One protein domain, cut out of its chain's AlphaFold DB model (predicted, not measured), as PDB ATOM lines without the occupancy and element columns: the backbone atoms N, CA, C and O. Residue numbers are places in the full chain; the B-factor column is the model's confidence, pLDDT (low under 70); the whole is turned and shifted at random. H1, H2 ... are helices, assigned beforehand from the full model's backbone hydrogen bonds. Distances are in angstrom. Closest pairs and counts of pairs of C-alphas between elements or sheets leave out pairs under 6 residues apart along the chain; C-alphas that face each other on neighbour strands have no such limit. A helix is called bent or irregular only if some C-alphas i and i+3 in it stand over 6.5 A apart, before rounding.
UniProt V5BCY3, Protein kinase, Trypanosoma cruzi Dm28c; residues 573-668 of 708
ATOM      1  N   GLU A 573     205.516 273.164 394.073       72.25
ATOM      2  CA  GLU A 573     204.517 273.491 395.094       72.25
ATOM      3  C   GLU A 573     203.932 272.197 395.683       72.25
ATOM      4  O   GLU A 573     204.040 271.119 395.090       72.25
ATOM      5  N   GLU A 574     203.364 272.269 396.890       68.69
ATOM      6  CA  GLU A 574     202.815 271.088 397.563       68.69
ATOM      7  C   GLU A 574     201.728 270.424 396.699       68.69
ATOM      8  O   GLU A 574     200.661 270.988 396.477       68.69
ATOM      9  N   GLY A 575     202.003 269.206 396.219       63.06
ATOM     10  CA  GLY A 575     201.080 268.428 395.386       63.06
ATOM     11  C   GLY A 575     201.303 268.539 393.873       63.06
ATOM     12  O   GLY A 575     200.630 267.826 393.130       63.06
ATOM     13  N   GLU A 576     202.251 269.360 393.406       73.00
ATOM     14  CA  GLU A 576     202.656 269.377 391.995       73.00
ATOM     15  C   GLU A 576     203.563 268.189 391.651       73.00
ATOM     16  O   GLU A 576     204.547 267.909 392.343       73.00
ATOM     17  N   ASP A 577     203.270 267.527 390.530       78.06
ATOM     18  CA  ASP A 577     204.164 266.527 389.956       78.06
ATOM     19  C   ASP A 577     205.397 267.193 389.316       78.06
ATOM     20  O   ASP A 577     205.316 268.236 388.654       78.06
ATOM     21  N   LEU A 578     206.561 266.566 389.496       79.38
ATOM     22  CA  LEU A 578     207.828 267.023 388.923       79.38
ATOM     23  C   LEU A 578     207.775 267.038 387.394       79.38
ATOM     24  O   LEU A 578     208.355 267.938 386.780       79.38
ATOM     25  N   ASP A 579     207.085 266.070 386.786       80.81
ATOM     26  CA  ASP A 579     206.984 265.971 385.332       80.81
ATOM     27  C   ASP A 579     206.127 267.104 384.749       80.81
ATOM     28  O   ASP A 579     206.550 267.747 383.788       80.81
ATOM     29  N   THR A 580     205.011 267.468 385.392       83.50
ATOM     30  CA  THR A 580     204.210 268.644 385.002       83.50
ATOM     31  C   THR A 580     205.027 269.934 385.082       83.50
ATOM     32  O   THR A 580     205.002 270.757 384.164       83.50
ATOM     33  N   LYS A 581     205.825 270.105 386.144       82.94
ATOM     34  CA  LYS A 581     206.692 271.284 386.284       82.94
ATOM     35  C   LYS A 581     207.807 271.301 385.235       82.94
ATOM     36  O   LYS A 581     208.177 272.366 384.741       82.94
ATOM     37  N   ARG A 582     208.338 270.135 384.855       84.25
ATOM     38  CA  ARG A 582     209.321 270.016 383.769       84.25
ATOM     39  C   ARG A 582     208.711 270.398 382.419       84.25
ATOM     40  O   ARG A 582     209.366 271.099 381.651       84.25
ATOM     41  N   GLU A 583     207.476 269.986 382.143       86.50
ATOM     42  CA  GLU A 583     206.757 270.390 380.930       86.50
ATOM     43  C   GLU A 583     206.512 271.901 380.887       86.50
ATOM     44  O   GLU A 583     206.765 272.524 379.855       86.50
ATOM     45  N   TYR A 584     206.129 272.505 382.016       88.25
ATOM     46  CA  TYR A 584     205.933 273.952 382.137       88.25
ATOM     47  C   TYR A 584     207.197 274.752 381.778       88.25
ATOM     48  O   TYR A 584     207.130 275.708 381.010       88.25
ATOM     49  N   TYR A 585     208.373 274.324 382.252       90.62
ATOM     50  CA  TYR A 585     209.651 274.999 381.970       90.62
ATOM     51  C   TYR A 585     210.344 274.551 380.670       90.62
ATOM     52  O   TYR A 585     211.393 275.097 380.309       90.62
ATOM     53  N   LYS A 586     209.775 273.600 379.921       90.00
ATOM     54  CA  LYS A 586     210.339 273.112 378.650       90.00
ATOM     55  C   LYS A 586     210.640 274.233 377.638       90.00
ATOM     56  O   LYS A 586     211.717 274.184 377.035       90.00
ATOM     57  N   PRO A 587     209.779 275.256 377.446       89.88
ATOM     58  CA  PRO A 587     210.063 276.335 376.501       89.88
ATOM     59  C   PRO A 587     211.305 277.156 376.879       89.88
ATOM     60  O   PRO A 587     212.080 277.520 375.995       89.88
ATOM     61  N   LEU A 588     211.548 277.377 378.179       91.81
ATOM     62  CA  LEU A 588     212.751 278.059 378.673       91.81
ATOM     63  C   LEU A 588     214.014 277.253 378.363       91.81
ATOM     64  O   LEU A 588     214.966 277.801 377.812       91.81
ATOM     65  N   THR A 589     214.015 275.953 378.665       90.69
ATOM     66  CA  THR A 589     215.155 275.067 378.369       90.69
ATOM     67  C   THR A 589     215.458 275.032 376.870       90.69
ATOM     68  O   THR A 589     216.620 275.093 376.468       90.69
ATOM     69  N   MET A 590     214.418 275.007 376.029       90.31
ATOM     70  CA  MET A 590     214.572 275.044 374.575       90.31
ATOM     71  C   MET A 590     215.176 276.370 374.101       90.31
ATOM     72  O   MET A 590     216.128 276.364 373.324       90.31
ATOM     73  N   ALA A 591     214.663 277.505 374.581       91.00
ATOM     74  CA  ALA A 591     215.191 278.815 374.218       91.00
ATOM     75  C   ALA A 591     216.638 279.012 374.697       91.00
ATOM     76  O   ALA A 591     217.466 279.561 373.969       91.00
ATOM     77  N   PHE A 592     216.978 278.491 375.878       91.12
ATOM     78  CA  PHE A 592     218.350 278.476 376.373       91.12
ATOM     79  C   PHE A 592     219.280 277.653 375.466       91.12
ATOM     80  O   PHE A 592     220.404 278.074 375.195       91.12
ATOM     81  N   GLY A 593     218.806 276.516 374.943       88.38
ATOM     82  CA  GLY A 593     219.522 275.723 373.939       88.38
ATOM     83  C   GLY A 593     219.808 276.504 372.649       88.38
ATOM     84  O   GLY A 593     220.942 276.507 372.174       88.38
ATOM     85  N   LEU A 594     218.816 277.236 372.132       88.62
ATOM     86  CA  LEU A 594     218.972 278.097 370.948       88.62
ATOM     87  C   LEU A 594     219.977 279.232 371.199       88.62
ATOM     88  O   LEU A 594     220.856 279.483 370.373       88.62
ATOM     89  N   MET A 595     219.911 279.867 372.375       87.75
ATOM     90  CA  MET A 595     220.889 280.874 372.799       87.75
ATOM     91  C   MET A 595     222.304 280.280 372.851       87.75
ATOM     92  O   MET A 595     223.253 280.893 372.357       87.75
ATOM     93  N   CYS A 596     222.453 279.064 373.392       85.38
ATOM     94  CA  CYS A 596     223.719 278.330 373.389       85.38
ATOM     95  C   CYS A 596     224.240 278.086 371.968       85.38
ATOM     96  O   CYS A 596     225.441 278.215 371.755       85.38
ATOM     97  N   GLY A 597     223.359 277.825 371.000       84.00
ATOM     98  CA  GLY A 597     223.685 277.690 369.575       84.00
ATOM     99  C   GLY A 597     223.827 279.009 368.800       84.00
ATOM    100  O   GLY A 597     223.898 278.973 367.576       84.00
ATOM    101  N   ARG A 598     223.846 280.173 369.475       84.19
ATOM    102  CA  ARG A 598     223.883 281.525 368.867       84.19
ATOM    103  C   ARG A 598     222.706 281.864 367.951       84.19
ATOM    104  O   ARG A 598     222.776 282.826 367.187       84.19
ATOM    105  N   GLN A 599     221.611 281.127 368.053       88.50
ATOM    106  CA  GLN A 599     220.358 281.437 367.373       88.50
ATOM    107  C   GLN A 599     219.590 282.461 368.217       88.50
ATOM    108  O   GLN A 599     218.533 282.174 368.773       88.50
ATOM    109  N   PHE A 600     220.176 283.653 368.395       90.31
ATOM    110  CA  PHE A 600     219.666 284.654 369.338       90.31
ATOM    111  C   PHE A 600     218.290 285.202 368.937       90.31
ATOM    112  O   PHE A 600     217.516 285.538 369.827       90.31
ATOM    113  N   ALA A 601     217.970 285.237 367.637       89.75
ATOM    114  CA  ALA A 601     216.669 285.681 367.120       89.75
ATOM    115  C   ALA A 601     215.568 284.714 367.558       89.75
ATOM    116  O   ALA A 601     214.647 285.097 368.275       89.75
ATOM    117  N   ASP A 602     215.753 283.437 367.224       91.62
ATOM    118  CA  ASP A 602     214.824 282.366 367.567       91.62
ATOM    119  C   ASP A 602     214.707 282.193 369.092       91.62
ATOM    120  O   ASP A 602     213.624 281.952 369.626       91.62
ATOM    121  N   ALA A 603     215.819 282.343 369.824       91.94
ATOM    122  CA  ALA A 603     215.819 282.323 371.285       91.94
ATOM    123  C   ALA A 603     215.013 283.492 371.872       91.94
ATOM    124  O   ALA A 603     214.195 283.276 372.765       91.94
ATOM    125  N   ALA A 604     215.212 284.717 371.371       91.38
ATOM    126  CA  ALA A 604     214.500 285.903 371.838       91.38
ATOM    127  C   ALA A 604     212.997 285.817 371.547       91.38
ATOM    128  O   ALA A 604     212.205 286.129 372.433       91.38
ATOM    129  N   GLU A 605     212.598 285.344 370.364       93.06
ATOM    130  CA  GLU A 605     211.188 285.145 370.008       93.06
ATOM    131  C   GLU A 605     210.510 284.147 370.955       93.06
ATOM    132  O   GLU A 605     209.440 284.424 371.501       93.06
ATOM    133  N   LYS A 606     211.164 283.013 371.234       92.19
ATOM    134  CA  LYS A 606     210.626 282.031 372.184       92.19
ATOM    135  C   LYS A 606     210.526 282.579 373.597       92.19
ATOM    136  O   LYS A 606     209.523 282.330 374.256       92.19
ATOM    137  N   LEU A 607     211.533 283.321 374.059       91.88
ATOM    138  CA  LEU A 607     211.513 283.930 375.389       91.88
ATOM    139  C   LEU A 607     210.457 285.037 375.488       91.88
ATOM    140  O   LEU A 607     209.829 285.149 376.535       91.88
ATOM    141  N   ALA A 608     210.211 285.794 374.410       90.50
ATOM    142  CA  ALA A 608     209.165 286.818 374.341       90.50
ATOM    143  C   ALA A 608     207.770 286.235 374.633       90.50
ATOM    144  O   ALA A 608     206.971 286.857 375.330       90.50
ATOM    145  N   GLY A 609     207.503 285.010 374.164       87.19
ATOM    146  CA  GLY A 609     206.247 284.299 374.421       87.19
ATOM    147  C   GLY A 609     206.055 283.814 375.865       87.19
ATOM    148  O   GLY A 609     204.951 283.408 376.214       87.19
ATOM    149  N   ILE A 610     207.101 283.841 376.702       91.75
ATOM    150  CA  ILE A 610     207.075 283.332 378.086       91.75
ATOM    151  C   ILE A 610     207.702 284.294 379.111       91.75
ATOM    152  O   ILE A 610     208.026 283.868 380.216       91.75
ATOM    153  N   VAL A 611     207.887 285.582 378.789       87.69
ATOM    154  CA  VAL A 611     208.649 286.552 379.621       87.69
ATOM    155  C   VAL A 611     208.169 286.620 381.068       87.69
ATOM    156  O   VAL A 611     208.982 286.791 381.976       87.69
ATOM    157  N   GLU A 612     206.863 286.484 381.282       87.06
ATOM    158  CA  GLU A 612     206.227 286.591 382.597       87.06
ATOM    159  C   GLU A 612     206.348 285.313 383.441       87.06
ATOM    160  O   GLU A 612     206.017 285.333 384.622       87.06
ATOM    161  N   MET A 613     206.840 284.211 382.866       86.88
ATOM    162  CA  MET A 613     206.912 282.914 383.541       86.88
ATOM    163  C   MET A 613     207.886 282.919 384.723       86.88
ATOM    164  O   MET A 613     207.587 282.358 385.773       86.88
ATOM    165  N   ASP A 614     209.074 283.503 384.548       86.75
ATOM    166  CA  ASP A 614     210.114 283.512 385.576       86.75
ATOM    167  C   ASP A 614     211.118 284.653 385.360       86.75
ATOM    168  O   ASP A 614     211.400 285.062 384.229       86.75
ATOM    169  N   HIS A 615     211.725 285.138 386.445       88.56
ATOM    170  CA  HIS A 615     212.728 286.204 386.397       88.56
ATOM    171  C   HIS A 615     213.920 285.876 385.476       88.56
ATOM    172  O   HIS A 615     214.448 286.769 384.801       88.56
ATOM    173  N   ASN A 616     214.322 284.601 385.384       88.62
ATOM    174  CA  ASN A 616     215.394 284.183 384.487       88.62
ATOM    175  C   ASN A 616     215.008 284.283 383.015       88.62
ATOM    176  O   ASN A 616     215.877 284.561 382.192       88.62
ATOM    177  N   VAL A 617     213.726 284.149 382.675       90.00
ATOM    178  CA  VAL A 617     213.244 284.317 381.300       90.00
ATOM    179  C   VAL A 617     213.434 285.764 380.863       90.00
ATOM    180  O   VAL A 617     214.052 286.018 379.832       90.00
ATOM    181  N   SER A 618     212.988 286.721 381.683       87.62
ATOM    182  CA  SER A 618     213.158 288.153 381.407       87.62
ATOM    183  C   SER A 618     214.636 288.535 381.269       87.62
ATOM    184  O   SER A 618     215.024 289.263 380.351       87.62
ATOM    185  N   ARG A 619     215.494 287.993 382.144       89.69
ATOM    186  CA  ARG A 619     216.946 288.203 382.090       89.69
ATOM    187  C   ARG A 619     217.561 287.649 380.803       89.69
ATOM    188  O   ARG A 619     218.331 288.353 380.151       89.69
ATOM    189  N   LEU A 620     217.232 286.410 380.437       89.19
ATOM    190  CA  LEU A 620     217.739 285.763 379.224       89.19
ATOM    191  C   LEU A 620     217.213 286.438 377.956       89.19
ATOM    192  O   LEU A 620     217.968 286.574 376.997       89.19
ATOM    193  N   TYR A 621     215.971 286.927 377.961       90.81
ATOM    194  CA  TYR A 621     215.393 287.681 376.849       90.81
ATOM    195  C   TYR A 621     216.199 288.955 376.573       90.81
ATOM    196  O   TYR A 621     216.673 289.153 375.457       90.81
ATOM    197  N   ARG A 622     216.458 289.764 377.612       87.56
ATOM    198  CA  ARG A 622     217.300 290.971 377.504       87.56
ATOM    199  C   ARG A 622     218.715 290.650 377.027       87.56
ATOM    200  O   ARG A 622     219.312 291.428 376.289       87.56
ATOM    201  N   LEU A 623     219.263 289.515 377.459       88.25
ATOM    202  CA  LEU A 623     220.586 289.065 377.037       88.25
ATOM    203  C   LEU A 623     220.605 288.671 375.550       88.25
ATOM    204  O   LEU A 623     221.539 289.040 374.841       88.25
ATOM    205  N   CYS A 624     219.578 287.963 375.074       88.06
ATOM    206  CA  CYS A 624     219.434 287.607 373.662       88.06
ATOM    207  C   CYS A 624     219.246 288.852 372.790       88.06
ATOM    208  O   CYS A 624     219.927 288.972 371.777       88.06
ATOM    209  N   ASP A 625     218.407 289.802 373.215       88.19
ATOM    210  CA  ASP A 625     218.200 291.077 372.516       88.19
ATOM    211  C   ASP A 625     219.501 291.891 372.419       88.19
ATOM    212  O   ASP A 625     219.889 292.364 371.351       88.19
ATOM    213  N   TYR A 626     220.271 291.956 373.510       88.06
ATOM    214  CA  TYR A 626     221.598 292.566 373.483       88.06
ATOM    215  C   TYR A 626     222.538 291.872 372.484       88.06
ATOM    216  O   TYR A 626     223.223 292.542 371.709       88.06
ATOM    217  N   PHE A 627     222.586 290.536 372.464       87.12
ATOM    218  CA  PHE A 627     223.441 289.818 371.516       87.12
ATOM    219  C   PHE A 627     222.990 289.971 370.066       87.12
ATOM    220  O   PHE A 627     223.856 290.118 369.203       87.12
ATOM    221  N   LEU A 628     221.686 290.030 369.803       88.00
ATOM    222  CA  LEU A 628     221.139 290.365 368.490       88.00
ATOM    223  C   LEU A 628     221.631 291.726 368.009       88.00
ATOM    224  O   LEU A 628     222.236 291.815 366.943       88.00
ATOM    225  N   GLN A 629     221.504 292.760 368.841       86.94
ATOM    226  CA  GLN A 629     221.992 294.099 368.505       86.94
ATOM    227  C   GLN A 629     223.505 294.111 368.228       86.94
ATOM    228  O   GLN A 629     223.980 294.828 367.346       86.94
ATOM    229  N   MET A 630     224.295 293.324 368.966       85.31
ATOM    230  CA  MET A 630     225.743 293.222 368.736       85.31
ATOM    231  C   MET A 630     226.094 292.400 367.487       85.31
ATOM    232  O   MET A 630     227.133 292.649 366.866       85.31
ATOM    233  N   GLN A 631     225.245 291.445 367.100       86.25
ATOM    234  CA  GLN A 631     225.362 290.690 365.854       86.25
ATOM    235  C   GLN A 631     225.059 291.579 364.645       86.25
ATOM    236  O   GLN A 631     225.856 291.606 363.710       86.25
ATOM    237  N   GLU A 632     223.988 292.372 364.702       87.69
ATOM    238  CA  GLU A 632     223.629 293.359 363.674       87.69
ATOM    239  C   GLU A 632     224.720 294.422 363.490       87.69
ATOM    240  O   GLU A 632     225.054 294.801 362.370       87.69
ATOM    241  N   LYS A 633     225.354 294.849 364.590       88.50
ATOM    242  CA  LYS A 633     226.498 295.778 364.577       88.50
ATOM    243  C   LYS A 633     227.821 295.132 364.142       88.50
ATOM    244  O   LYS A 633     228.840 295.818 364.115       88.50
ATOM    245  N   GLY A 634     227.860 293.822 363.883       83.81
ATOM    246  CA  GLY A 634     229.076 293.091 363.502       83.81
ATOM    247  C   GLY A 634     230.149 292.993 364.599       83.81
ATOM    248  O   GLY A 634     231.283 292.601 364.328       83.81
ATOM    249  N   THR A 635     229.819 293.328 365.850       85.06
ATOM    250  CA  THR A 635     230.773 293.390 366.976       85.06
ATOM    251  C   THR A 635     230.699 292.173 367.897       85.06
ATOM    252  O   THR A 635     231.513 292.044 368.809       85.06
ATOM    253  N   ILE A 636     229.787 291.230 367.653       79.06
ATOM    254  CA  ILE A 636     229.572 290.066 368.523       79.06
ATOM    255  C   ILE A 636     230.830 289.217 368.770       79.06
ATOM    256  O   ILE A 636     231.049 288.751 369.887       79.06
ATOM    257  N   ASN A 637     231.712 289.098 367.772       76.06
ATOM    258  CA  ASN A 637     232.966 288.341 367.872       76.06
ATOM    259  C   ASN A 637     234.014 289.004 368.787       76.06
ATOM    260  O   ASN A 637     235.008 288.374 369.145       76.06
ATOM    261  N   THR A 638     233.803 290.265 369.177       70.88
ATOM    262  CA  THR A 638     234.630 290.943 370.189       70.88
ATOM    263  C   THR A 638     234.221 290.557 371.613       70.88
ATOM    264  O   THR A 638     235.056 290.554 372.517       70.88
ATOM    265  N   ILE A 639     232.951 290.182 371.808       69.38
ATOM    266  CA  ILE A 639     232.359 289.857 373.112       69.38
ATOM    267  C   ILE A 639     232.386 288.349 373.353       69.38
ATOM    268  O   ILE A 639     232.835 287.885 374.403       69.38
ATOM    269  N   LEU A 640     231.927 287.575 372.372       71.12
ATOM    270  CA  LEU A 640     231.889 286.120 372.421       71.12
ATOM    271  C   LEU A 640     233.036 285.554 371.582       71.12
ATOM    272  O   LEU A 640     233.308 286.029 370.482       71.12
ATOM    273  N   SER A 641     233.721 284.518 372.080       66.69
ATOM    274  CA  SER A 641     234.768 283.840 371.300       66.69
ATOM    275  C   SER A 641     234.185 283.307 369.992       66.69
ATOM    276  O   SER A 641     233.104 282.752 370.052       66.69
ATOM    277  N   PRO A 642     234.856 283.374 368.833       60.19
ATOM    278  CA  PRO A 642     234.275 283.008 367.528       60.19
ATOM    279  C   PRO A 642     233.829 281.537 367.382       60.19
ATOM    280  O   PRO A 642     233.273 281.160 366.359       60.19
ATOM    281  N   THR A 643     234.043 280.703 368.400       60.38
ATOM    282  CA  THR A 643     233.472 279.357 368.520       60.38
ATOM    283  C   THR A 643     231.946 279.374 368.407       60.38
ATOM    284  O   THR A 643     231.311 280.216 369.033       60.38
ATOM    285  N   GLU A 644     231.366 278.389 367.718       56.59
ATOM    286  CA  GLU A 644     229.937 278.292 367.346       56.59
ATOM    287  C   GLU A 644     228.915 278.409 368.493       56.59
ATOM    288  O   GLU A 644     227.735 278.588 368.230       56.59
ATOM    289  N   ASN A 645     229.329 278.356 369.763       62.31
ATOM    290  CA  ASN A 645     228.413 278.343 370.903       62.31
ATOM    291  C   ASN A 645     228.566 279.572 371.818       62.31
ATOM    292  O   ASN A 645     229.657 280.149 371.925       62.31
ATOM    293  N   TYR A 646     227.483 279.980 372.485       64.75
ATOM    294  CA  TYR A 646     227.520 280.920 373.607       64.75
ATOM    295  C   TYR A 646     228.113 280.216 374.828       64.75
ATOM    296  O   TYR A 646     227.605 279.199 375.295       64.75
ATOM    297  N   VAL A 647     229.212 280.769 375.339       63.31
ATOM    298  CA  VAL A 647     229.817 280.345 376.597       63.31
ATOM    299  C   VAL A 647     230.362 281.583 377.288       63.31
ATOM    300  O   VAL A 647     231.140 282.340 376.695       63.31
ATOM    301  N   ARG A 648     229.997 281.791 378.555       62.97
ATOM    302  CA  ARG A 648     230.659 282.798 379.375       62.97
ATOM    303  C   ARG A 648     232.089 282.317 379.600       62.97
ATOM    304  O   ARG A 648     232.307 281.259 380.195       62.97
ATOM    305  N   LYS A 649     233.080 283.079 379.116       57.25
ATOM    306  CA  LYS A 649     234.472 282.871 379.546       57.25
ATOM    307  C   LYS A 649     234.464 282.848 381.061       57.25
ATOM    308  O   LYS A 649     233.827 283.733 381.637       57.25
ATOM    309  N   GLU A 650     235.156 281.884 381.670       54.72
ATOM    310  CA  GLU A 650     235.465 281.965 383.089       54.72
ATOM    311  C   GLU A 650     235.880 283.409 383.350       54.72
ATOM    312  O   GLU A 650     236.795 283.916 382.681       54.72
ATOM    313  N   PRO A 651     235.125 284.147 384.169       49.88
ATOM    314  CA  PRO A 651     235.563 285.472 384.521       49.88
ATOM    315  C   PRO A 651     237.014 285.347 384.998       49.88
ATOM    316  O   PRO A 651     237.322 284.498 385.833       49.88
ATOM    317  N   ARG A 652     237.918 286.114 384.366       42.41
ATOM    318  CA  ARG A 652     239.351 286.152 384.688       42.41
ATOM    319  C   ARG A 652     239.507 286.780 386.070       42.41
ATOM    320  O   ARG A 652     239.961 287.912 386.212       42.41
ATOM    321  N   TRP A 653     239.036 286.086 387.092       46.94
ATOM    322  CA  TRP A 653     239.190 286.492 388.464       46.94
ATOM    323  C   TRP A 653     240.591 286.070 388.844       46.94
ATOM    324  O   TRP A 653     240.880 284.879 388.947       46.94
ATOM    325  N   GLU A 654     241.467 287.059 389.004       36.47
ATOM    326  CA  GLU A 654     242.790 286.836 389.572       36.47
ATOM    327  C   GLU A 654     242.669 285.864 390.766       36.47
ATOM    328  O   GLU A 654     241.798 286.093 391.625       36.47
ATOM    329  N   PRO A 655     243.466 284.775 390.802       40.69
ATOM    330  CA  PRO A 655     243.476 283.820 391.906       40.69
ATOM    331  C   PRO A 655     243.433 284.565 393.236       40.69
ATOM    332  O   PRO A 655     244.104 285.595 393.368       40.69
ATOM    333  N   LEU A 656     242.645 284.094 394.210       39.22
ATOM    334  CA  LEU A 656     242.526 284.778 395.505       39.22
ATOM    335  C   LEU A 656     243.920 284.996 396.117       39.22
ATOM    336  O   LEU A 656     244.230 286.099 396.541       39.22
ATOM    337  N   GLU A 657     244.791 283.998 395.966       41.41
ATOM    338  CA  GLU A 657     246.213 284.015 396.317       41.41
ATOM    339  C   GLU A 657     246.993 285.130 395.613       41.41
ATOM    340  O   GLU A 657     247.842 285.765 396.214       41.41
ATOM    341  N   SER A 658     246.701 285.437 394.349       41.47
ATOM    342  CA  SER A 658     247.363 286.536 393.636       41.47
ATOM    343  C   SER A 658     246.862 287.913 394.084       41.47
ATOM    344  O   SER A 658     247.642 288.862 394.109       41.47
ATOM    345  N   LYS A 659     245.591 288.031 394.498       43.84
ATOM    346  CA  LYS A 659     245.057 289.250 395.127       43.84
ATOM    347  C   LYS A 659     245.555 289.408 396.558       43.84
ATOM    348  O   LYS A 659     245.850 290.530 396.946       43.84
ATOM    349  N   GLU A 660     245.691 288.320 397.307       42.97
ATOM    350  CA  GLU A 660     246.279 288.287 398.645       42.97
ATOM    351  C   GLU A 660     247.770 288.583 398.598       42.97
ATOM    352  O   GLU A 660     248.215 289.431 399.349       42.97
ATOM    353  N   VAL A 661     248.534 287.997 397.675       45.91
ATOM    354  CA  VAL A 661     249.954 288.320 397.468       45.91
ATOM    355  C   VAL A 661     250.103 289.770 397.031       45.91
ATOM    356  O   VAL A 661     250.885 290.490 397.634       45.91
ATOM    357  N   LYS A 662     249.301 290.266 396.078       50.88
ATOM    358  CA  LYS A 662     249.316 291.695 395.718       50.88
ATOM    359  C   LYS A 662     248.911 292.592 396.885       50.88
ATOM    360  O   LYS A 662     249.458 293.680 397.023       50.88
ATOM    361  N   PHE A 663     247.950 292.182 397.708       41.47
ATOM    362  CA  PHE A 663     247.505 292.935 398.877       41.47
ATOM    363  C   PHE A 663     248.569 292.940 399.980       41.47
ATOM    364  O   PHE A 663     248.889 294.008 400.494       41.47
ATOM    365  N   LEU A 664     249.156 291.783 400.287       47.09
ATOM    366  CA  LEU A 664     250.234 291.576 401.250       47.09
ATOM    367  C   LEU A 664     251.520 292.259 400.799       47.09
ATOM    368  O   LEU A 664     252.175 292.875 401.628       47.09
ATOM    369  N   ASP A 665     251.843 292.250 399.507       52.81
ATOM    370  CA  ASP A 665     252.953 293.017 398.941       52.81
ATOM    371  C   ASP A 665     252.684 294.514 399.080       52.81
ATOM    372  O   ASP A 665     253.541 295.259 399.551       52.81
ATOM    373  N   LYS A 666     251.469 294.976 398.766       54.47
ATOM    374  CA  LYS A 666     251.085 296.387 398.918       54.47
ATOM    375  C   LYS A 666     251.094 296.829 400.388       54.47
ATOM    376  O   LYS A 666     251.464 297.969 400.669       54.47
ATOM    377  N   TYR A 667     250.756 295.937 401.322       44.38
ATOM    378  CA  TYR A 667     250.822 296.174 402.768       44.38
ATOM    379  C   TYR A 667     252.256 296.111 403.314       44.38
ATOM    380  O   TYR A 667     252.658 297.008 404.051       44.38
ATOM    381  N   CYS A 668     253.063 295.131 402.901       47.66
ATOM    382  CA  CYS A 668     254.476 295.005 403.273       47.66
ATOM    383  C   CYS A 668     255.306 296.180 402.744       47.66
ATOM    384  O   CYS A 668     256.216 296.657 403.424       47.66
TER     385      CYS A 668
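This is residues 573 to 668 of the 708 residues of the protein "Protein kinase" of Trypanosoma cruzi Dm28c (UniProt V5BCY3). Three roughly aligned helices make a small body, H2 folding back between H3 and the part of H1 after residue 580; then, past short H4, a long arm, residues 650 to 668, sticks out with helix H5. Residues 574 to 580 stick out too. The printed part has 96 residues with five named helices, H1 to H5 in order, and no named strand: all helix. It is only just extended, close to loose, with a radius of gyration of the C-alphas of 19.1 A, and flat, spanning 59 by 44 by 21 A.

Start at H1, residues 578 to 596, with a kink of 49 degrees near residue 585; it is irregular, C-alphas 584 and 587 being 7.4 A apart. Its residues 587 to 595 alone touch H2, residues 600 to 608, closest at the C-alphas of Ala 591 and Ala 603, 4.6 A; this helical hairpin has a shallow tilt of 32 degrees, opposite ways. H2 and H3, residues 615 to 632, form another, closest at the C-alphas of Phe 600 and Cys 624, 5.2 A, with a shallow tilt of 31 degrees. H1 and H3 only just touch, with 3 pairs of C-alphas within 8 A, the closest Leu 588 and Val 617. H4, residues 636 to 639, is close to but not clearly touching H3. H5, residues 656 to 668, is apart from the other helices. Every O i to N i+4 pair is within hydrogen-bond range in H2, H3 and H5, and 13 of 15 in H1; H4 is too short for one.

Find C-alpha 578 at (207.828, 267.023, 388.923); H1 runs 24.9 A from there. H3 spans 26.2 A, and H5 17.5 A to C-alpha 668 at (254.476, 295.005, 403.273).

The C-alphas of Gly 575 and Cys 668 are farthest apart, 60.2 A. The printed part has no cut, and the link from H4 to H5 is long. Look for pLDDT under 70 at residues 574 to 575, 639 and 641 to 668.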